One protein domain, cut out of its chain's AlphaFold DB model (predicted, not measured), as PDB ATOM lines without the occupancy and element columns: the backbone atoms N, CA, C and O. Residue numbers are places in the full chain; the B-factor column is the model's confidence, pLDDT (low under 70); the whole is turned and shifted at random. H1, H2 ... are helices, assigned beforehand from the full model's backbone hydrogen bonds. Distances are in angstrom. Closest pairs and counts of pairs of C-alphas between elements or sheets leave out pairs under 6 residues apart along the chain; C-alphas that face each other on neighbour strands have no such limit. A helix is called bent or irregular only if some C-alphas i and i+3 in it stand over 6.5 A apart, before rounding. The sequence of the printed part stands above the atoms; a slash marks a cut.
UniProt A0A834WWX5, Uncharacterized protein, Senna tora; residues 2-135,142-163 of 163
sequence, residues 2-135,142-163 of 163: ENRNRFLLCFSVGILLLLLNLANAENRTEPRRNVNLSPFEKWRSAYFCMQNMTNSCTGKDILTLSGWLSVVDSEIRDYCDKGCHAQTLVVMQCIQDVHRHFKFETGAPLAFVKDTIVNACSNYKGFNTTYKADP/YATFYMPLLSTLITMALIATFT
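What this domain is: This is residues 2 to 135 and 142 to 163 of the 163 residues of an uncharacterized protein of Senna tora (UniProt A0A834WWX5). The model is a body of four helices with a long two-helix arm at one end. In the body H2, H4 and H5 run side by side with H4 in the middle, and the short H3 stands across the end of H5; the arm is H1 and H6, a narrow antiparallel pair that makes much of the length. The printed part has 156 residues with six named helices, H1 to H6 in order along the chain, and no named strand; the class is all helix. The whole is loose, with a radius of gyration of the C-alphas of 21.2 A, and its C-alphas span 72 by 35 by 25 A.

How they stand to each other: Start with H1, residues 2 to 20, whose residues 5 to 12 alone touch residues 153 to 161 of H6, residues 142 to 162. Their closest C-alphas, those of Asn 5 and Ala 160, are 5.9 A apart, and they run opposite ways at a shallow tilt of 24 degrees. Further along, H2, residues 39 to 51, touches H4, residues 84 to 98, opposite ways at a shallow tilt of 17 degrees; look at the closest C-alphas, Ala 46 and Ile 95, 4.7 A apart. H4 and H5, residues 110 to 123, form a helical hairpin at a shallow tilt of 24 degrees, with the closest C-alphas, Met 92 and Lys 114, 7.2 A apart. H3, residues 76 to 81, touches residues 120 to 121 alone of H5, about perpendicular at 87 degrees, with the C-alphas of Cys 80 and Cys 121 closest at 5.6 A. H3 and H4 are close but not clearly touching. H1 and H2 are apart, and so are H2 and H6. In H1 to H5 every O i to N i+4 pair is within hydrogen-bond range; in H6 15 of 17 are.

Where its parts are: Find C-alpha 2 at (71.413, 170.414, 134.240), where H1 begins; it runs 26.6 A. H2 runs 19.2 A, the short H3 follows, and H4 runs 21.5 A from C-alpha 84 at (88.663, 158.690, 193.149). H5 runs 20.3 A. H6 runs 29.7 A to C-alpha 162 at (78.199, 161.766, 137.552); it is only just irregular, with C-alphas 144 and 147 6.8 A apart, and its residues 143 to 149 stand free.

The domain as a whole: The two C-alphas farthest apart, Glu 2 and Asn 123, are 72.5 A apart. Residues 136 to 141 are not printed, and C-alphas 135 and 142 are 17.7 A apart across the cut. The links H1 to H2, H2 to H3 and H4 to H5 are long; H3 to H4 is tight. Look at residues 70 to 71, which pair antiparallel with residues 127 to 128. The mean pLDDT of the printed part is 79.2; it is under 70 at 32 residues, among them 16 to 27 and 142 to 147.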
ATOM      1  N   GLU A   2      70.510 169.695 133.321       61.38
ATOM      2  CA  GLU A   2      71.413 170.414 134.240       61.38
ATOM      3  C   GLU A   2      70.749 171.103 135.454       61.38
ATOM      4  O   GLU A   2      71.211 170.953 136.584       61.38
ATOM      5  N   ASN A   3      69.603 171.776 135.271       63.16
ATOM      6  CA  ASN A   3      68.889 172.428 136.385       63.16
ATOM      7  C   ASN A   3      68.327 171.444 137.424       63.16
ATOM      8  O   ASN A   3      68.244 171.776 138.604       63.16
ATOM      9  N   ARG A   4      67.958 170.226 137.005       64.31
ATOM     10  CA  ARG A   4      67.425 169.193 137.905       64.31
ATOM     11  C   ARG A   4      68.536 168.606 138.776       64.31
ATOM     12  O   ARG A   4      68.322 168.420 139.968       64.31
ATOM     13  N   ASN A   5      69.726 168.404 138.212       66.06
ATOM     14  CA  ASN A   5      70.886 167.920 138.963       66.06
ATOM     15  C   ASN A   5      71.425 168.972 139.938       66.06
ATOM     16  O   ASN A   5      71.702 168.635 141.085       66.06
ATOM     17  N   ARG A   6      71.491 170.256 139.543       72.56
ATOM     18  CA  ARG A   6      71.851 171.342 140.478       72.56
ATOM     19  C   ARG A   6      70.854 171.457 141.628       72.56
ATOM     20  O   ARG A   6      71.275 171.615 142.767       72.56
ATOM     21  N   PHE A   7      69.555 171.325 141.352       75.00
ATOM     22  CA  PHE A   7      68.533 171.328 142.398       75.00
ATOM     23  C   PHE A   7      68.710 170.156 143.371       75.00
ATOM     24  O   PHE A   7      68.726 170.377 144.576       75.00
ATOM     25  N   LEU A   8      68.919 168.933 142.869       73.00
ATOM     26  CA  LEU A   8      69.134 167.746 143.706       73.00
ATOM     27  C   LEU A   8      70.423 167.828 144.534       73.00
ATOM     28  O   LEU A   8      70.410 167.435 145.696       73.00
ATOM     29  N   LEU A   9      71.502 168.385 143.976       74.19
ATOM     30  CA  LEU A   9      72.753 168.646 144.695       74.19
ATOM     31  C   LEU A   9      72.587 169.701 145.789       74.19
ATOM     32  O   LEU A   9      73.031 169.504 146.914       74.19
ATOM     33  N   CYS A  10      71.917 170.814 145.494       76.50
ATOM     34  CA  CYS A  10      71.630 171.827 146.505       76.50
ATOM     35  C   CYS A  10      70.693 171.291 147.593       76.50
ATOM     36  O   CYS A  10      70.854 171.640 148.758       76.50
ATOM     37  N   PHE A  11      69.745 170.422 147.236       77.81
ATOM     38  CA  PHE A  11      68.828 169.801 148.185       77.81
ATOM     39  C   PHE A  11      69.539 168.767 149.067       77.81
ATOM     40  O   PHE A  11      69.342 168.766 150.280       77.81
ATOM     41  N   SER A  12      70.422 167.937 148.500       73.94
ATOM     42  CA  SER A  12      71.206 166.956 149.260       73.94
ATOM     43  C   SER A  12      72.231 167.628 150.173       73.94
ATOM     44  O   SER A  12      72.301 167.276 151.347       73.94
ATOM     45  N   VAL A  13      72.951 168.648 149.692       77.31
ATOM     46  CA  VAL A  13      73.860 169.470 150.509       77.31
ATOM     47  C   VAL A  13      73.083 170.259 151.561       77.31
ATOM     48  O   VAL A  13      73.520 170.330 152.703       77.31
ATOM     49  N   GLY A  14      71.910 170.801 151.225       77.38
ATOM     50  CA  GLY A  14      71.037 171.503 152.167       77.38
ATOM     51  C   GLY A  14      70.552 170.598 153.299       77.38
ATOM     52  O   GLY A  14      70.638 170.980 154.462       77.38
ATOM     53  N   ILE A  15      70.128 169.371 152.984       74.94
ATOM     54  CA  ILE A  15      69.774 168.360 153.988       74.94
ATOM     55  C   ILE A  15      71.006 167.948 154.797       74.94
ATOM     56  O   ILE A  15      70.905 167.852 156.015       74.94
ATOM     57  N   LEU A  16      72.175 167.763 154.173       68.00
ATOM     58  CA  LEU A  16      73.415 167.445 154.888       68.00
ATOM     59  C   LEU A  16      73.780 168.553 155.882       68.00
ATOM     60  O   LEU A  16      74.083 168.273 157.036       68.00
ATOM     61  N   LEU A  17      73.696 169.814 155.456       67.56
ATOM     62  CA  LEU A  17      73.944 170.980 156.297       67.56
ATOM     63  C   LEU A  17      72.898 171.098 157.412       67.56
ATOM     64  O   LEU A  17      73.265 171.435 158.528       67.56
ATOM     65  N   LEU A  18      71.623 170.795 157.161       64.44
ATOM     66  CA  LEU A  18      70.577 170.784 158.194       64.44
ATOM     67  C   LEU A  18      70.766 169.639 159.203       64.44
ATOM     68  O   LEU A  18      70.590 169.855 160.399       64.44
ATOM     69  N   LEU A  19      71.181 168.453 158.747       60.44
ATOM     70  CA  LEU A  19      71.527 167.314 159.603       60.44
ATOM     71  C   LEU A  19      72.784 167.592 160.443       60.44
ATOM     72  O   LEU A  19      72.853 167.181 161.598       60.44
ATOM     73  N   LEU A  20      73.754 168.326 159.891       57.53
ATOM     74  CA  LEU A  20      74.956 168.774 160.602       57.53
ATOM     75  C   LEU A  20      74.683 169.960 161.550       57.53
ATOM     76  O   LEU A  20      75.397 170.120 162.536       57.53
ATOM     77  N   ASN A  21      73.642 170.763 161.287       51.72
ATOM     78  CA  ASN A  21      73.227 171.919 162.095       51.72
ATOM     79  C   ASN A  21      72.187 171.592 163.183       51.72
ATOM     80  O   ASN A  21      71.606 172.510 163.766       51.72
ATOM     81  N   LEU A  22      72.001 170.323 163.561       50.06
ATOM     82  CA  LEU A  22      71.454 169.973 164.881       50.06
ATOM     83  C   LEU A  22      72.483 170.311 165.976       50.06
ATOM     84  O   LEU A  22      73.012 169.453 166.680       50.06
ATOM     85  N   ALA A  23      72.808 171.592 166.099       50.91
ATOM     86  CA  ALA A  23      73.669 172.135 167.126       50.91
ATOM     87  C   ALA A  23      72.878 173.198 167.885       50.91
ATOM     88  O   ALA A  23      73.131 174.394 167.766       50.91
ATOM     89  N   ASN A  24      71.932 172.754 168.714       54.12
ATOM     90  CA  ASN A  24      71.656 173.538 169.910       54.12
ATOM     91  C   ASN A  24      72.972 173.593 170.695       54.12
ATOM     92  O   ASN A  24      73.604 172.560 170.937       54.12
ATOM     93  N   ALA A  25      73.429 174.800 171.027       48.19
ATOM     94  CA  ALA A  25      74.594 175.002 171.874       48.19
ATOM     95  C   ALA A  25      74.237 174.556 173.298       48.19
ATOM     96  O   ALA A  25      73.864 175.352 174.154       48.19
ATOM     97  N   GLU A  26      74.274 173.248 173.523       56.81
ATOM     98  CA  GLU A  26      73.978 172.654 174.814       56.81
ATOM     99  C   GLU A  26      75.099 173.000 175.801       56.81
ATOM    100  O   GLU A  26      76.289 172.995 175.456       56.81
ATOM    101  N   ASN A  27      74.714 173.357 177.027       63.22
ATOM    102  CA  ASN A  27      75.652 173.799 178.050       63.22
ATOM    103  C   ASN A  27      76.557 172.631 178.471       63.22
ATOM    104  O   ASN A  27      76.145 171.761 179.234       63.22
ATOM    105  N   ARG A  28      77.812 172.635 178.001       70.19
ATOM    106  CA  ARG A  28      78.817 171.596 178.307       70.19
ATOM    107  C   ARG A  28      79.132 171.493 179.800       70.19
ATOM    108  O   ARG A  28      79.616 170.461 180.248       70.19
ATOM    109  N   THR A  29      78.870 172.561 180.547       70.81
ATOM    110  CA  THR A  29      79.135 172.657 181.983       70.81
ATOM    111  C   THR A  29      77.979 172.096 182.817       70.81
ATOM    112  O   THR A  29      78.186 171.698 183.958       70.81
ATOM    113  N   GLU A  30      76.770 172.004 182.248       77.38
ATOM    114  CA  GLU A  30      75.559 171.532 182.935       77.38
ATOM    115  C   GLU A  30      74.832 170.448 182.114       77.38
ATOM    116  O   GLU A  30      73.714 170.669 181.639       77.38
ATOM    117  N   PRO A  31      75.417 169.244 181.965       81.00
ATOM    118  CA  PRO A  31      74.840 168.171 181.147       81.00
ATOM    119  C   PRO A  31      73.466 167.681 181.637       81.00
ATOM    120  O   PRO A  31      72.728 167.064 180.881       81.00
ATOM    121  N   ARG A  32      73.090 167.970 182.891       83.31
ATOM    122  CA  ARG A  32      71.798 167.581 183.489       83.31
ATOM    123  C   ARG A  32      70.660 168.576 183.229       83.31
ATOM    124  O   ARG A  32      69.539 168.343 183.667       83.31
ATOM    125  N   ARG A  33      70.935 169.712 182.579       77.62
ATOM    126  CA  ARG A  33      69.985 170.833 182.473       77.62
ATOM    127  C   ARG A  33      68.740 170.504 181.648       77.62
ATOM    128  O   ARG A  33      67.679 171.069 181.905       77.62
ATOM    129  N   ASN A  34      68.862 169.627 180.656       74.19
ATOM    130  CA  ASN A  34      67.755 169.249 179.788       74.19
ATOM    131  C   ASN A  34      67.178 167.890 180.210       74.19
ATOM    132  O   ASN A  34      67.870 166.877 180.207       74.19
ATOM    133  N   VAL A  35      65.889 167.875 180.553       68.62
ATOM    134  CA  VAL A  35      65.163 166.667 180.983       68.62
ATOM    135  C   VAL A  35      64.619 165.838 179.813       68.62
ATOM    136  O   VAL A  35      64.377 164.644 179.971       68.62
ATOM    137  N   ASN A  36      64.459 166.440 178.629       75.62
ATOM    138  CA  ASN A  36      63.886 165.808 177.438       75.62
ATOM    139  C   ASN A  36      64.923 165.735 176.313       75.62
ATOM    140  O   ASN A  36      64.804 166.386 175.278       75.62
ATOM    141  N   LEU A  37      65.954 164.925 176.538       79.69
ATOM    142  CA  LEU A  37      67.026 164.688 175.576       79.69
ATOM    143  C   LEU A  37      66.586 163.681 174.501       79.69
ATOM    144  O   LEU A  37      66.054 162.609 174.816       79.69
ATOM    145  N   SER A  38      66.863 163.977 173.233       80.50
ATOM    146  CA  SER A  38      66.831 162.983 172.154       80.50
ATOM    147  C   SER A  38      67.913 161.910 172.369       80.50
ATOM    148  O   SER A  38      68.870 162.133 173.115       80.50
ATOM    149  N   PRO A  39      67.829 160.729 171.724       78.25
ATOM    150  CA  PRO A  39      68.824 159.670 171.908       78.25
ATOM    151  C   PRO A  39      70.279 160.124 171.699       78.25
ATOM    152  O   PRO A  39      71.151 159.719 172.463       78.25
ATOM    153  N   PHE A  40      70.544 160.988 170.716       77.44
ATOM    154  CA  PHE A  40      71.888 161.512 170.456       77.44
ATOM    155  C   PHE A  40      72.365 162.471 171.556       77.44
ATOM    156  O   PHE A  40      73.492 162.357 172.039       77.44
ATOM    157  N   GLU A  41      71.494 163.375 172.002       81.12
ATOM    158  CA  GLU A  41      71.812 164.327 173.071       81.12
ATOM    159  C   GLU A  41      72.068 163.609 174.405       81.12
ATOM    160  O   GLU A  41      72.957 164.012 175.153       81.12
ATOM    161  N   LYS A  42      71.390 162.480 174.675       84.12
ATOM    162  CA  LYS A  42      71.674 161.639 175.854       84.12
ATOM    163  C   LYS A  42      73.107 161.107 175.856       84.12
ATOM    164  O   LYS A  42      73.784 161.182 176.879       84.12
ATOM    165  N   TRP A  43      73.578 160.577 174.725       83.44
ATOM    166  CA  TRP A  43      74.953 160.073 174.590       83.44
ATOM    167  C   TRP A  43      75.987 161.185 174.739       83.44
ATOM    168  O   TRP A  43      76.981 161.029 175.449       83.44
ATOM    169  N   ARG A  44      75.731 162.331 174.110       82.69
ATOM    170  CA  ARG A  44      76.608 163.498 174.196       82.69
ATOM    171  C   ARG A  44      76.666 164.078 175.614       82.69
ATOM    172  O   ARG A  44      77.750 164.396 176.097       82.69
ATOM    173  N   SER A  45      75.532 164.161 176.306       87.12
ATOM    174  CA  SER A  45      75.464 164.604 177.704       87.12
ATOM    175  C   SER A  45      76.187 163.639 178.644       87.12
ATOM    176  O   SER A  45      76.941 164.077 179.511       87.12
ATOM    177  N   ALA A  46      76.041 162.326 178.431       88.44
ATOM    178  CA  ALA A  46      76.795 161.311 179.168       88.44
ATOM    179  C   ALA A  46      78.313 161.452 178.962       88.44
ATOM    180  O   ALA A  46      79.078 161.336 179.918       88.44
ATOM    181  N   TYR A  47      78.756 161.770 177.741       86.94
ATOM    182  CA  TYR A  47      80.158 162.086 177.472       86.94
ATOM    183  C   TYR A  47      80.628 163.311 178.271       86.94
ATOM    184  O   TYR A  47      81.659 163.249 178.936       86.94
ATOM    185  N   PHE A  48      79.857 164.403 178.294       87.19
ATOM    186  CA  PHE A  48      80.214 165.581 179.095       87.19
ATOM    187  C   PHE A  48      80.241 165.304 180.604       87.19
ATOM    188  O   PHE A  48      81.087 165.862 181.300       87.19
ATOM    189  N   CYS A  49      79.398 164.398 181.109       88.88
ATOM    190  CA  CYS A  49      79.495 163.929 182.492       88.88
ATOM    191  C   CYS A  49      80.863 163.295 182.802       88.88
ATOM    192  O   CYS A  49      81.416 163.556 183.868       88.88
ATOM    193  N   MET A  50      81.426 162.499 181.885       86.69
ATOM    194  CA  MET A  50      82.746 161.871 182.064       86.69
ATOM    195  C   MET A  50      83.893 162.885 182.024       86.69
ATOM    196  O   MET A  50      84.882 162.724 182.731       86.69
ATOM    197  N   GLN A  51      83.740 163.964 181.253       83.50
ATOM    198  CA  GLN A  51      84.735 165.037 181.175       83.50
ATOM    199  C   GLN A  51      84.818 165.875 182.463       83.50
ATOM    200  O   GLN A  51      85.790 166.599 182.651       83.50
ATOM    201  N   ASN A  52      83.831 165.773 183.361       77.69
ATOM    202  CA  ASN A  52      83.806 166.473 184.646       77.69
ATOM    203  C   ASN A  52      84.499 165.672 185.772       77.69
ATOM    204  O   ASN A  52      84.058 165.675 186.924       77.69
ATOM    205  N   MET A  53      85.562 164.932 185.445       72.06
ATOM    206  CA  MET A  53      86.425 164.308 186.450       72.06
ATOM    207  C   MET A  53      87.425 165.324 187.001       72.06
ATOM    208  O   MET A  53      88.128 166.001 186.257       72.06
ATOM    209  N   THR A  54      87.492 165.417 188.325       67.62
ATOM    210  CA  THR A  54      88.529 166.164 189.039       67.62
ATOM    211  C   THR A  54      89.844 165.376 189.054       67.62
ATOM    212  O   THR A  54      89.866 164.167 188.828       67.62
ATOM    213  N   ASN A  55      90.954 166.042 189.394       68.94
ATOM    214  CA  ASN A  55      92.302 165.450 189.477       68.94
ATOM    215  C   ASN A  55      92.480 164.401 190.603       68.94
ATOM    216  O   ASN A  55      93.607 164.059 190.951       68.94
ATOM    217  N   SER A  56      91.394 163.919 191.213       71.62
ATOM    218  CA  SER A  56      91.416 162.928 192.298       71.62
ATOM    219  C   SER A  56      91.701 161.503 191.812       71.62
ATOM    220  O   SER A  56      92.063 160.654 192.620       71.62
ATOM    221  N   CYS A  57      91.549 161.235 190.512       77.44
ATOM    222  CA  CYS A  57      91.844 159.947 189.886       77.44
ATOM    223  C   CYS A  57      93.094 160.036 189.007       77.44
ATOM    224  O   CYS A  57      93.266 160.991 188.247       77.44
ATOM    225  N   THR A  58      93.943 159.012 189.050       71.81
ATOM    226  CA  THR A  58      95.122 158.912 188.187       71.81
ATOM    227  C   THR A  58      94.808 158.129 186.923       71.81
ATOM    228  O   THR A  58      94.533 156.944 187.008       71.81
ATOM    229  N   GLY A  59      94.909 158.762 185.749       73.44
ATOM    230  CA  GLY A  59      94.986 158.124 184.422       73.44
ATOM    231  C   GLY A  59      94.159 156.843 184.228       73.44
ATOM    232  O   GLY A  59      93.019 156.902 183.784       73.44
ATOM    233  N   LYS A  60      94.754 155.684 184.543       73.75
ATOM    234  CA  LYS A  60      94.144 154.348 184.410       73.75
ATOM    235  C   LYS A  60      92.884 154.121 185.263       73.75
ATOM    236  O   LYS A  60      92.109 153.225 184.948       73.75
ATOM    237  N   ASP A  61      92.683 154.935 186.297       78.00
ATOM    238  CA  ASP A  61      91.560 154.852 187.234       78.00
ATOM    239  C   ASP A  61      90.376 155.753 186.826       78.00
ATOM    240  O   ASP A  61      89.376 155.861 187.539       78.00
ATOM    241  N   ILE A  62      90.491 156.432 185.682       82.62
ATOM    242  CA  ILE A  62      89.481 157.341 185.135       82.62
ATOM    243  C   ILE A  62      88.471 156.528 184.325       82.62
ATOM    244  O   ILE A  62      88.816 155.840 183.363       82.62
ATOM    245  N   LEU A  63      87.193 156.647 184.683       84.19
ATOM    246  CA  LEU A  63      86.099 156.050 183.922       84.19
ATOM    247  C   LEU A  63      85.994 156.709 182.540       84.19
ATOM    248  O   LEU A  63      85.760 157.911 182.429       84.19
ATOM    249  N   THR A  64      86.105 155.901 181.487       83.62
ATOM    250  CA  THR A  64      85.958 156.339 180.091       83.62
ATOM    251  C   THR A  64      84.765 155.662 179.411       83.62
ATOM    252  O   THR A  64      84.154 154.745 179.966       83.62
ATOM    253  N   LEU A  65      84.447 156.075 178.177       80.88
ATOM    254  CA  LEU A  65      83.385 155.464 177.362       80.88
ATOM    255  C   LEU A  65      83.598 153.961 177.108       80.88
ATOM    256  O   LEU A  65      82.619 153.228 176.949       80.88
ATOM    257  N   SER A  66      84.848 153.491 177.157       78.62
ATOM    258  CA  SER A  66      85.169 152.063 177.058       78.62
ATOM    259  C   SER A  66      84.493 151.233 178.161       78.62
ATOM    260  O   SER A  66      84.157 150.066 177.962       78.62
ATOM    261  N   GLY A  67      84.260 151.834 179.335       76.56
ATOM    262  CA  GLY A  67      83.771 151.138 180.526       76.56
ATOM    263  C   GLY A  67      84.797 150.214 181.164       76.56
ATOM    264  O   GLY A  67      84.443 149.451 182.062       76.56
ATOM    265  N   TRP A  68      86.050 150.266 180.709       82.50
ATOM    266  CA  TRP A  68      87.146 149.510 181.286       82.50
ATOM    267  C   TRP A  68      87.760 150.271 182.458       82.50
ATOM    268  O   TRP A  68      88.290 151.368 182.291       82.50
ATOM    269  N   LEU A  69      87.713 149.657 183.634       87.19
ATOM    270  CA  LEU A  69      88.361 150.118 184.848       87.19
ATOM    271  C   LEU A  69      88.895 148.891 185.587       87.19
ATOM    272  O   LEU A  69      88.164 147.927 185.828       87.19
ATOM    273  N   SER A  70      90.182 148.917 185.915       89.56
ATOM    274  CA  SER A  70      90.854 147.805 186.577       89.56
ATOM    275  C   SER A  70      91.788 148.340 187.647       89.56
ATOM    276  O   SER A  70      92.784 148.982 187.327       89.56
ATOM    277  N   VAL A  71      91.485 148.020 188.901       89.69
ATOM    278  CA  VAL A  71      92.279 148.408 190.071       89.69
ATOM    279  C   VAL A  71      92.747 147.133 190.754       89.69
ATOM    280  O   VAL A  71      91.937 146.258 191.059       89.69
ATOM    281  N   VAL A  72      94.053 146.998 190.973       92.00
ATOM    282  CA  VAL A  72      94.623 145.817 191.641       92.00
ATOM    283  C   VAL A  72      94.475 145.909 193.162       92.00
ATOM    284  O   VAL A  72      94.326 146.994 193.720       92.00
ATOM    285  N   ASP A  73      94.573 144.770 193.853       91.06
ATOM    286  CA  ASP A  73      94.460 144.684 195.320       91.06
ATOM    287  C   ASP A  73      95.404 145.643 196.066       91.06
ATOM    288  O   ASP A  73      95.053 146.153 197.126       91.06
ATOM    289  N   SER A  74      96.595 145.920 195.525       90.56
ATOM    290  CA  SER A  74      97.555 146.839 196.151       90.56
ATOM    291  C   SER A  74      97.143 148.311 196.075       90.56
ATOM    292  O   SER A  74      97.644 149.116 196.850       90.56
ATOM    293  N   GLU A  75      96.248 148.672 195.154       90.06
ATOM    294  CA  GLU A  75      95.843 150.057 194.866       90.06
ATOM    295  C   GLU A  75      94.395 150.348 195.292       90.06
ATOM    296  O   GLU A  75      93.977 151.504 195.320       90.06
ATOM    297  N   ILE A  76      93.626 149.320 195.676       92.19
ATOM    298  CA  ILE A  76      92.198 149.461 195.992       92.19
ATOM    299  C   ILE A  76      91.931 150.439 197.137       92.19
ATOM    300  O   ILE A  76      90.998 151.230 197.059       92.19
ATOM    301  N   ARG A  77      92.765 150.434 198.185       91.81
ATOM    302  CA  ARG A  77      92.619 151.371 199.311       91.81
ATOM    303  C   ARG A  77      92.791 152.813 198.855       91.81
ATOM    304  O   ARG A  77      91.965 153.657 199.173       91.81
ATOM    305  N   ASP A  78      93.811 153.069 198.044       90.56
ATOM    306  CA  ASP A  78      94.060 154.397 197.493       90.56
ATOM    307  C   ASP A  78      92.900 154.855 196.604       90.56
ATOM    308  O   ASP A  78      92.413 155.974 196.762       90.56
ATOM    309  N   TYR A  79      92.392 153.980 195.737       89.94
ATOM    310  CA  TYR A  79      91.240 154.280 194.889       89.94
ATOM    311  C   TYR A  79      89.976 154.616 195.704       89.94
ATOM    312  O   TYR A  79      89.280 155.595 195.406       89.94
ATOM    313  N   CYS A  80      89.679 153.823 196.738       91.81
ATOM    314  CA  CYS A  80      88.468 153.967 197.547       91.81
ATOM    315  C   CYS A  80      88.529 155.158 198.512       91.81
ATOM    316  O   CYS A  80      87.526 155.858 198.665       91.81
ATOM    317  N   ASP A  81      89.698 155.420 199.103       90.62
ATOM    318  CA  ASP A  81      89.839 156.367 200.211       90.62
ATOM    319  C   ASP A  81      90.360 157.748 199.759       90.62
ATOM    320  O   ASP A  81      90.032 158.758 200.380       90.62
ATOM    321  N   LYS A  82      91.116 157.852 198.649       86.75
ATOM    322  CA  LYS A  82      91.683 159.137 198.160       86.75
ATOM    323  C   LYS A  82      90.744 159.935 197.245       86.75
ATOM    324  O   LYS A  82      91.176 160.836 196.529       86.75
ATOM    325  N   GLY A  83      89.449 159.628 197.268       83.38
ATOM    326  CA  GLY A  83      88.406 160.405 196.590       83.38
ATOM    327  C   GLY A  83      88.128 160.018 195.134       83.38
ATOM    328  O   GLY A  83      87.121 160.473 194.591       83.38
ATOM    329  N   CYS A  84      88.930 159.143 194.515       89.00
ATOM    330  CA  CYS A  84      88.663 158.690 193.149       89.00
ATOM    331  C   CYS A  84      87.342 157.912 193.052       89.00
ATOM    332  O   CYS A  84      86.497 158.223 192.215       89.00
ATOM    333  N   HIS A  85      87.091 156.986 193.980       91.00
ATOM    334  CA  HIS A  85      85.809 156.287 194.087       91.00
ATOM    335  C   HIS A  85      84.611 157.247 194.183       91.00
ATOM    336  O   HIS A  85      83.648 157.109 193.426       91.00
ATOM    337  N   ALA A  86      84.683 158.248 195.066       90.75
ATOM    338  CA  ALA A  86      83.613 159.229 195.234       90.75
ATOM    339  C   ALA A  86      83.366 160.025 193.943       90.75
ATOM    340  O   ALA A  86      82.218 160.164 193.516       90.75
ATOM    341  N   GLN A  87      84.430 160.483 193.277       89.25
ATOM    342  CA  GLN A  87      84.319 161.203 192.009       89.25
ATOM    343  C   GLN A  87      83.726 160.322 190.902       89.25
ATOM    344  O   GLN A  87      82.834 160.759 190.173       89.25
ATOM    345  N   THR A  88      84.160 159.064 190.803       90.62
ATOM    346  CA  THR A  88      83.620 158.101 189.839       90.62
ATOM    347  C   THR A  88      82.122 157.885 190.053       90.62
ATOM    348  O   THR A  88      81.362 157.894 189.084       90.62
ATOM    349  N   LEU A  89      81.653 157.784 191.303       92.12
ATOM    350  CA  LEU A  89      80.219 157.681 191.594       92.12
ATOM    351  C   LEU A  89      79.437 158.942 191.202       92.12
ATOM    352  O   LEU A  89      78.320 158.824 190.696       92.12
ATOM    353  N   VAL A  90      80.008 160.137 191.383       91.69
ATOM    354  CA  VAL A  90      79.391 161.403 190.942       91.69
ATOM    355  C   VAL A  90      79.233 161.440 189.420       91.69
ATOM    356  O   VAL A  90      78.168 161.816 188.917       91.69
ATOM    357  N   VAL A  91      80.258 161.005 188.681       90.88
ATOM    358  CA  VAL A  91      80.211 160.884 187.217       90.88
ATOM    359  C   VAL A  91      79.155 159.867 186.791       90.88
ATOM    360  O   VAL A  91      78.319 160.172 185.942       90.88
ATOM    361  N   MET A  92      79.130 158.686 187.411       92.44
ATOM    362  CA  MET A  92      78.123 157.664 187.117       92.44
ATOM    363  C   MET A  92      76.706 158.163 187.402       92.44
ATOM    364  O   MET A  92      75.811 157.940 186.593       92.44
ATOM    365  N   GLN A  93      76.495 158.894 188.498       92.44
ATOM    366  CA  GLN A  93      75.196 159.498 188.785       92.44
ATOM    367  C   GLN A  93      74.802 160.513 187.706       92.44
ATOM    368  O   GLN A  93      73.666 160.509 187.249       92.44
ATOM    369  N   CYS A  94      75.747 161.337 187.245       91.38
ATOM    370  CA  CYS A  94      75.501 162.273 186.150       91.38
ATOM    371  C   CYS A  94      75.045 161.556 184.875       91.38
ATOM    372  O   CYS A  94      74.048 161.952 184.276       91.38
ATOM    373  N   ILE A  95      75.731 160.474 184.496       92.00
ATOM    374  CA  ILE A  95      75.360 159.661 183.331       92.00
ATOM    375  C   ILE A  95      73.970 159.050 183.524       92.00
ATOM    376  O   ILE A  95      73.171 159.041 182.593       92.00
ATOM    377  N   GLN A  96      73.664 158.551 184.723       91.69
ATOM    378  CA  GLN A  96      72.376 157.934 185.024       91.69
ATOM    379  C   GLN A  96      71.211 158.928 184.895       91.69
ATOM    380  O   GLN A  96      70.157 158.550 184.378       91.69
ATOM    381  N   ASP A  97      71.418 160.179 185.311       90.19
ATOM    382  CA  ASP A  97      70.412 161.243 185.234       90.19
ATOM    383  C   ASP A  97      70.084 161.614 183.774       90.19
ATOM    384  O   ASP A  97      68.920 161.810 183.433       90.19
ATOM    385  N   VAL A  98      71.091 161.655 182.891       90.06
ATOM    386  CA  VAL A  98      70.917 162.046 181.475       90.06
ATOM    387  C   VAL A  98      70.610 160.860 180.553       90.06
ATOM    388  O   VAL A  98      69.958 161.008 179.520       90.06
ATOM    389  N   HIS A  99      71.058 159.656 180.915       88.69
ATOM    390  CA  HIS A  99      70.926 158.439 180.120       88.69
ATOM    391  C   HIS A  99      70.706 157.203 181.016       88.69
ATOM    392  O   HIS A  99      71.574 156.346 181.176       88.69
ATOM    393  N   ARG A 100      69.480 157.030 181.524       86.56
ATOM    394  CA  ARG A 100      69.090 155.927 182.434       86.56
ATOM    395  C   ARG A 100      69.522 154.514 182.002       86.56
ATOM    396  O   ARG A 100      69.848 153.694 182.852       86.56
ATOM    397  N   HIS A 101      69.518 154.219 180.699       86.88
ATOM    398  CA  HIS A 101      69.889 152.905 180.143       86.88
ATOM    399  C   HIS A 101      71.268 152.912 179.470       86.88
ATOM    400  O   HIS A 101      71.451 152.300 178.419       86.88
ATOM    401  N   PHE A 102      72.213 153.680 180.015       88.50
ATOM    402  CA  PHE A 102      73.542 153.816 179.427       88.50
ATOM    403  C   PHE A 102      74.282 152.477 179.427       88.50
ATOM    404  O   PHE A 102      74.265 151.739 180.419       88.50
ATOM    405  N   LYS A 103      74.948 152.192 178.309       89.06
ATOM    406  CA  LYS A 103      75.860 151.063 178.149       89.06
ATOM    407  C   LYS A 103      77.215 151.595 177.710       89.06
ATOM    408  O   LYS A 103      77.271 152.507 176.896       89.06
ATOM    409  N   PHE A 104      78.288 151.020 178.222       87.38
ATOM    410  CA  PHE A 104      79.634 151.303 177.736       87.38
ATOM    411  C   PHE A 104      79.887 150.626 176.384       87.38
ATOM    412  O   PHE A 104      79.096 149.784 175.949       87.38
ATOM    413  N   GLU A 105      80.997 150.955 175.723       84.00
ATOM    414  CA  GLU A 105      81.390 150.328 174.447       84.00
ATOM    415  C   GLU A 105      81.562 148.806 174.567       84.00
ATOM    416  O   GLU A 105      81.249 148.066 173.638       84.00
ATOM    417  N   THR A 106      81.964 148.328 175.747       78.75
ATOM    418  CA  THR A 106      82.006 146.898 176.107       78.75
ATOM    419  C   THR A 106      80.628 146.228 176.175       78.75
ATOM    420  O   THR A 106      80.535 145.017 176.357       78.75
ATOM    421  N   GLY A 107      79.538 146.993 176.073       80.25
ATOM    422  CA  GLY A 107      78.167 146.526 176.275       80.25
ATOM    423  C   GLY A 107      77.738 146.480 177.744       80.25
ATOM    424  O   GLY A 107      76.558 146.249 178.018       80.25
ATOM    425  N   ALA A 108      78.655 146.744 178.679       86.31
ATOM    426  CA  ALA A 108      78.377 146.753 180.109       86.31
ATOM    427  C   ALA A 108      77.330 147.824 180.451       86.31
ATOM    428  O   ALA A 108      77.517 148.987 180.081       86.31
ATOM    429  N   PRO A 109      76.238 147.499 181.163       90.06
ATOM    430  CA  PRO A 109      75.330 148.524 181.657       90.06
ATOM    431  C   PRO A 109      76.006 149.343 182.764       90.06
ATOM    432  O   PRO A 109      76.765 148.805 183.569       90.06
ATOM    433  N   LEU A 110      75.676 150.635 182.852       91.19
ATOM    434  CA  LEU A 110      76.214 151.533 183.884       91.19
ATOM    435  C   LEU A 110      76.073 150.971 185.306       91.19
ATOM    436  O   LEU A 110      77.006 151.061 186.101       91.19
ATOM    437  N   ALA A 111      74.924 150.355 185.598       91.25
ATOM    438  CA  ALA A 111      74.645 149.724 186.885       91.25
ATOM    439  C   ALA A 111      75.654 148.617 187.229       91.25
ATOM    440  O   ALA A 111      76.186 148.613 188.329       91.25
ATOM    441  N   PHE A 112      76.007 147.751 186.272       91.00
ATOM    442  CA  PHE A 112      76.976 146.674 186.500       91.00
ATOM    443  C   PHE A 112      78.353 147.214 186.902       91.00
ATOM    444  O   PHE A 112      78.974 146.720 187.843       91.00
ATOM    445  N   VAL A 113      78.829 148.250 186.205       92.00
ATOM    446  CA  VAL A 113      80.130 148.868 186.500       92.00
ATOM    447  C   VAL A 113      80.087 149.551 187.870       92.00
ATOM    448  O   VAL A 113      81.003 149.371 188.668       92.00
ATOM    449  N   LYS A 114      79.000 150.272 188.178       93.25
ATOM    450  CA  LYS A 114      78.787 150.914 189.482       93.25
ATOM    451  C   LYS A 114      78.797 149.901 190.626       93.25
ATOM    452  O   LYS A 114      79.548 150.078 191.581       93.25
ATOM    453  N   ASP A 115      78.018 148.831 190.508       93.69
ATOM    454  CA  ASP A 115      77.890 147.805 191.545       93.69
ATOM    455  C   ASP A 115      79.215 147.069 191.767       93.69
ATOM    456  O   ASP A 115      79.602 146.813 192.906       93.69
ATOM    457  N   THR A 116      79.959 146.803 190.687       93.06
ATOM    458  CA  THR A 116      81.302 146.206 190.754       93.06
ATOM    459  C   THR A 116      82.252 147.067 191.589       93.06
ATOM    460  O   THR A 116      82.904 146.551 192.495       93.06
ATOM    461  N   ILE A 117      82.296 148.379 191.329       92.88
ATOM    462  CA  ILE A 117      83.154 149.322 192.061       92.88
ATOM    463  C   ILE A 117      82.728 149.435 193.531       92.88
ATOM    464  O   ILE A 117      83.570 149.369 194.426       92.88
ATOM    465  N   VAL A 118      81.426 149.581 193.799       94.75
ATOM    466  CA  VAL A 118      80.900 149.711 195.168       94.75
ATOM    467  C   VAL A 118      81.201 148.457 195.987       94.75
ATOM    468  O   VAL A 118      81.652 148.552 197.131       94.75
ATOM    469  N   ASN A 119      81.007 147.275 195.401       94.81
ATOM    470  CA  ASN A 119      81.321 146.014 196.059       94.81
ATOM    471  C   ASN A 119      82.831 145.866 196.302       94.81
ATOM    472  O   ASN A 119      83.244 145.436 197.378       94.81
ATOM    473  N   ALA A 120      83.660 146.268 195.340       93.12
ATOM    474  CA  ALA A 120      85.111 146.247 195.470       93.12
ATOM    475  C   ALA A 120      85.608 147.130 196.623       93.12
ATOM    476  O   ALA A 120      86.383 146.664 197.460       93.12
ATOM    477  N   CYS A 121      85.095 148.361 196.728       93.50
ATOM    478  CA  CYS A 121      85.433 149.265 197.827       93.50
ATOM    479  C   CYS A 121      84.863 148.823 199.178       93.50
ATOM    480  O   CYS A 121      85.514 149.019 200.198       93.50
ATOM    481  N   SER A 122      83.703 148.164 199.199       94.88
ATOM    482  CA  SER A 122      83.141 147.610 200.442       94.88
ATOM    483  C   SER A 122      83.985 146.462 201.007       94.88
ATOM    484  O   SER A 122      84.023 146.260 202.217       94.88
ATOM    485  N   ASN A 123      84.677 145.715 200.140       94.44
ATOM    486  CA  ASN A 123      85.480 144.549 200.524       94.44
ATOM    487  C   ASN A 123      86.998 144.795 200.473       94.44
ATOM    488  O   ASN A 123      87.767 143.892 200.800       94.44
ATOM    489  N   TYR A 124      87.438 145.983 200.040       92.62
ATOM    490  CA  TYR A 124      88.837 146.297 199.727       92.62
ATOM    491  C   TYR A 124      89.512 145.211 198.876       92.62
ATOM    492  O   TYR A 124      90.611 144.737 199.179       92.62
ATOM    493  N   LYS A 125      88.826 144.800 197.809       94.12
ATOM    494  CA  LYS A 125      89.333 143.857 196.811       94.12
ATOM    495  C   LYS A 125      89.447 144.547 195.466       94.12
ATOM    496  O   LYS A 125      88.543 145.272 195.066       94.12
ATOM    497  N   GLY A 126      90.562 144.320 194.789       90.44
ATOM    498  CA  GLY A 126      90.775 144.743 193.421       90.44
ATOM    499  C   GLY A 126      89.688 144.188 192.511       90.44
ATOM    500  O   GLY A 126      89.075 143.149 192.773       90.44
ATOM    501  N   PHE A 127      89.422 144.919 191.442       91.50
ATOM    502  CA  PHE A 127      88.325 144.631 190.541       91.50
ATOM    503  C   PHE A 127      88.721 144.899 189.104       91.50
ATOM    504  O   PHE A 127      89.656 145.644 188.808       91.50
ATOM    505  N   ASN A 128      87.953 144.297 188.210       88.50
ATOM    506  CA  ASN A 128      88.016 144.558 186.793       88.50
ATOM    507  C   ASN A 128      86.587 144.584 186.255       88.50
ATOM    508  O   ASN A 128      85.819 143.648 186.473       88.50
ATOM    509  N   THR A 129      86.229 145.652 185.550       85.19
ATOM    510  CA  THR A 129      84.889 145.843 184.980       85.19
ATOM    511  C   THR A 129      84.700 145.138 183.633       85.19
ATOM    512  O   THR A 129      83.771 145.465 182.895       85.19
ATOM    513  N   THR A 130      85.549 144.154 183.302       82.75
ATOM    514  CA  THR A 130      85.406 143.305 182.112       82.75
ATOM    515  C   THR A 130      83.997 142.725 182.061       82.75
ATOM    516  O   THR A 130      83.618 141.882 182.874       82.75
ATOM    517  N   TYR A 131      83.235 143.140 181.059       76.44
ATOM    518  CA  TYR A 131      81.899 142.631 180.824       76.44
ATOM    519  C   TYR A 131      81.919 141.662 179.648       76.44
ATOM    520  O   TYR A 131      82.344 142.005 178.546       76.44
ATOM    521  N   LYS A 132      81.447 140.437 179.882       70.00
ATOM    522  CA  LYS A 132      81.118 139.513 178.798       70.00
ATOM    523  C   LYS A 132      79.682 139.792 178.391       70.00
ATOM    524  O   LYS A 132      78.756 139.384 179.089       70.00
ATOM    525  N   ALA A 133      79.518 140.527 177.297       62.59
ATOM    526  CA  ALA A 133      78.201 140.766 176.736       62.59
ATOM    527  C   ALA A 133      77.548 139.438 176.346       62.59
ATOM    528  O   ALA A 133      78.180 138.580 175.729       62.59
ATOM    529  N   ASP A 134      76.274 139.287 176.699       57.31
ATOM    530  CA  ASP A 134      75.442 138.251 176.104       57.31
ATOM    531  C   ASP A 134      75.354 138.562 174.597       57.31
ATOM    532  O   ASP A 134      74.985 139.695 174.248       57.31
ATOM    533  N   PRO A 135      75.713 137.628 173.697       53.81
ATOM    534  CA  PRO A 135      75.696 137.854 172.251       53.81
ATOM    535  C   PRO A 135      74.316 138.265 171.709       53.81
ATOM    536  O   PRO A 135      74.227 138.772 170.595       53.81
ATOM    537  N   TYR A 142      73.589 153.624 166.944       49.56
ATOM    538  CA  TYR A 142      74.497 154.438 166.136       49.56
ATOM    539  C   TYR A 142      75.034 153.662 164.925       49.56
ATOM    540  O   TYR A 142      75.025 154.176 163.811       49.56
ATOM    541  N   ALA A 143      75.420 152.394 165.101       52.28
ATOM    542  CA  ALA A 143      75.858 151.559 163.983       52.28
ATOM    543  C   ALA A 143      74.684 151.158 163.075       52.28
ATOM    544  O   ALA A 143      74.832 151.095 161.857       52.28
ATOM    545  N   THR A 144      73.508 150.920 163.663       56.03
ATOM    546  CA  THR A 144      72.351 150.362 162.953       56.03
ATOM    547  C   THR A 144      71.649 151.373 162.050       56.03
ATOM    548  O   THR A 144      71.175 150.991 160.985       56.03
ATOM    549  N   PHE A 145      71.587 152.652 162.435       58.41
ATOM    550  CA  PHE A 145      70.837 153.659 161.674       58.41
ATOM    551  C   PHE A 145      71.710 154.739 161.034       58.41
ATOM    552  O   PHE A 145      71.409 155.163 159.924       58.41
ATOM    553  N   TYR A 146      72.802 155.177 161.667       63.84
ATOM    554  CA  TYR A 146      73.569 156.328 161.172       63.84
ATOM    555  C   TYR A 146      74.465 155.976 159.974       63.84
ATOM    556  O   TYR A 146      74.486 156.702 158.981       63.84
ATOM    557  N   MET A 147      75.151 154.830 160.024       65.88
ATOM    558  CA  MET A 147      76.019 154.357 158.934       65.88
ATOM    559  C   MET A 147      75.284 154.115 157.603       65.88
ATOM    560  O   MET A 147      75.749 154.623 156.578       65.88
ATOM    561  N   PRO A 148      74.138 153.406 157.559       73.81
ATOM    562  CA  PRO A 148      73.406 153.240 156.304       73.81
ATOM    563  C   PRO A 148      72.812 154.560 155.785       73.81
ATOM    564  O   PRO A 148      72.739 154.767 154.574       73.81
ATOM    565  N   LEU A 149      72.440 155.487 156.672       70.06
ATOM    566  CA  LEU A 149      71.846 156.771 156.290       70.06
ATOM    567  C   LEU A 149      72.897 157.736 155.708       70.06
ATOM    568  O   LEU A 149      72.655 158.367 154.682       70.06
ATOM    569  N   LEU A 150      74.109 157.772 156.268       72.75
ATOM    570  CA  LEU A 150      75.247 158.476 155.663       72.75
ATOM    571  C   LEU A 150      75.669 157.863 154.327       72.75
ATOM    572  O   LEU A 150      75.886 158.589 153.358       72.75
ATOM    573  N   SER A 151      75.761 156.533 154.261       76.31
ATOM    574  CA  SER A 151      76.158 155.823 153.042       76.31
ATOM    575  C   SER A 151      75.191 156.097 151.884       76.31
ATOM    576  O   SER A 151      75.612 156.443 150.779       76.31
ATOM    577  N   THR A 152      73.883 156.038 152.144       80.06
ATOM    578  CA  THR A 152      72.852 156.332 151.135       80.06
ATOM    579  C   THR A 152      72.884 157.789 150.674       80.06
ATOM    580  O   THR A 152      72.806 158.038 149.470       80.06
ATOM    581  N   LEU A 153      73.072 158.753 151.584       72.31
ATOM    582  CA  LEU A 153      73.202 160.172 151.233       72.31
ATOM    583  C   LEU A 153      74.445 160.458 150.374       72.31
ATOM    584  O   LEU A 153      74.340 161.168 149.374       72.31
ATOM    585  N   ILE A 154      75.598 159.869 150.711       79.88
ATOM    586  CA  ILE A 154      76.834 159.998 149.920       79.88
ATOM    587  C   ILE A 154      76.648 159.367 148.535       79.88
ATOM    588  O   ILE A 154      77.018 159.964 147.526       79.88
ATOM    589  N   THR A 155      76.025 158.190 148.470       81.81
ATOM    590  CA  THR A 155      75.784 157.488 147.202       81.81
ATOM    591  C   THR A 155      74.860 158.293 146.285       81.81
ATOM    592  O   THR A 155      75.153 158.449 145.103       81.81
ATOM    593  N   MET A 156      73.783 158.877 146.823       75.88
ATOM    594  CA  MET A 156      72.893 159.754 146.054       75.88
ATOM    595  C   MET A 156      73.600 161.020 145.557       75.88
ATOM    596  O   MET A 156      73.362 161.440 144.425       75.88
ATOM    597  N   ALA A 157      74.486 161.609 146.365       71.62
ATOM    598  CA  ALA A 157      75.275 162.767 145.954       71.62
ATOM    599  C   ALA A 157      76.230 162.426 144.797       71.62
ATOM    600  O   ALA A 157      76.281 163.171 143.823       71.62
ATOM    601  N   LEU A 158      76.918 161.280 144.861       75.25
ATOM    602  CA  LEU A 158      77.813 160.820 143.794       75.25
ATOM    603  C   LEU A 158      77.056 160.544 142.490       75.25
ATOM    604  O   LEU A 158      77.477 161.000 141.429       75.25
ATOM    605  N   ILE A 159      75.913 159.854 142.556       78.19
ATOM    606  CA  ILE A 159      75.086 159.601 141.368       78.19
ATOM    607  C   ILE A 159      74.683 160.935 140.727       78.19
ATOM    608  O   ILE A 159      74.930 161.131 139.545       78.19
ATOM    609  N   ALA A 160      74.188 161.897 141.512       65.81
ATOM    610  CA  ALA A 160      73.777 163.207 141.002       65.81
ATOM    611  C   ALA A 160      74.919 164.050 140.392       65.81
ATOM    612  O   ALA A 160      74.639 164.945 139.594       65.81
ATOM    613  N   THR A 161      76.184 163.803 140.760       66.38
ATOM    614  CA  THR A 161      77.348 164.479 140.154       66.38
ATOM    615  C   THR A 161      77.842 163.839 138.859       66.38
ATOM    616  O   THR A 161      78.442 164.539 138.048       66.38
ATOM    617  N   PHE A 162      77.626 162.532 138.668       66.50
ATOM    618  CA  PHE A 162      78.199 161.766 137.552       66.50
ATOM    619  C   PHE A 162      77.167 161.279 136.515       66.50
ATOM    620  O   PHE A 162      77.570 160.707 135.502       66.50
ATOM    621  N   THR A 163      75.866 161.510 136.731       53.19
ATOM    622  CA  THR A 163      74.780 161.317 135.741       53.19
ATOM    623  C   THR A 163      74.241 162.642 135.244       53.19
ATOM    624  O   THR A 163      73.955 162.780 134.038       53.19
TER     625      THR A 163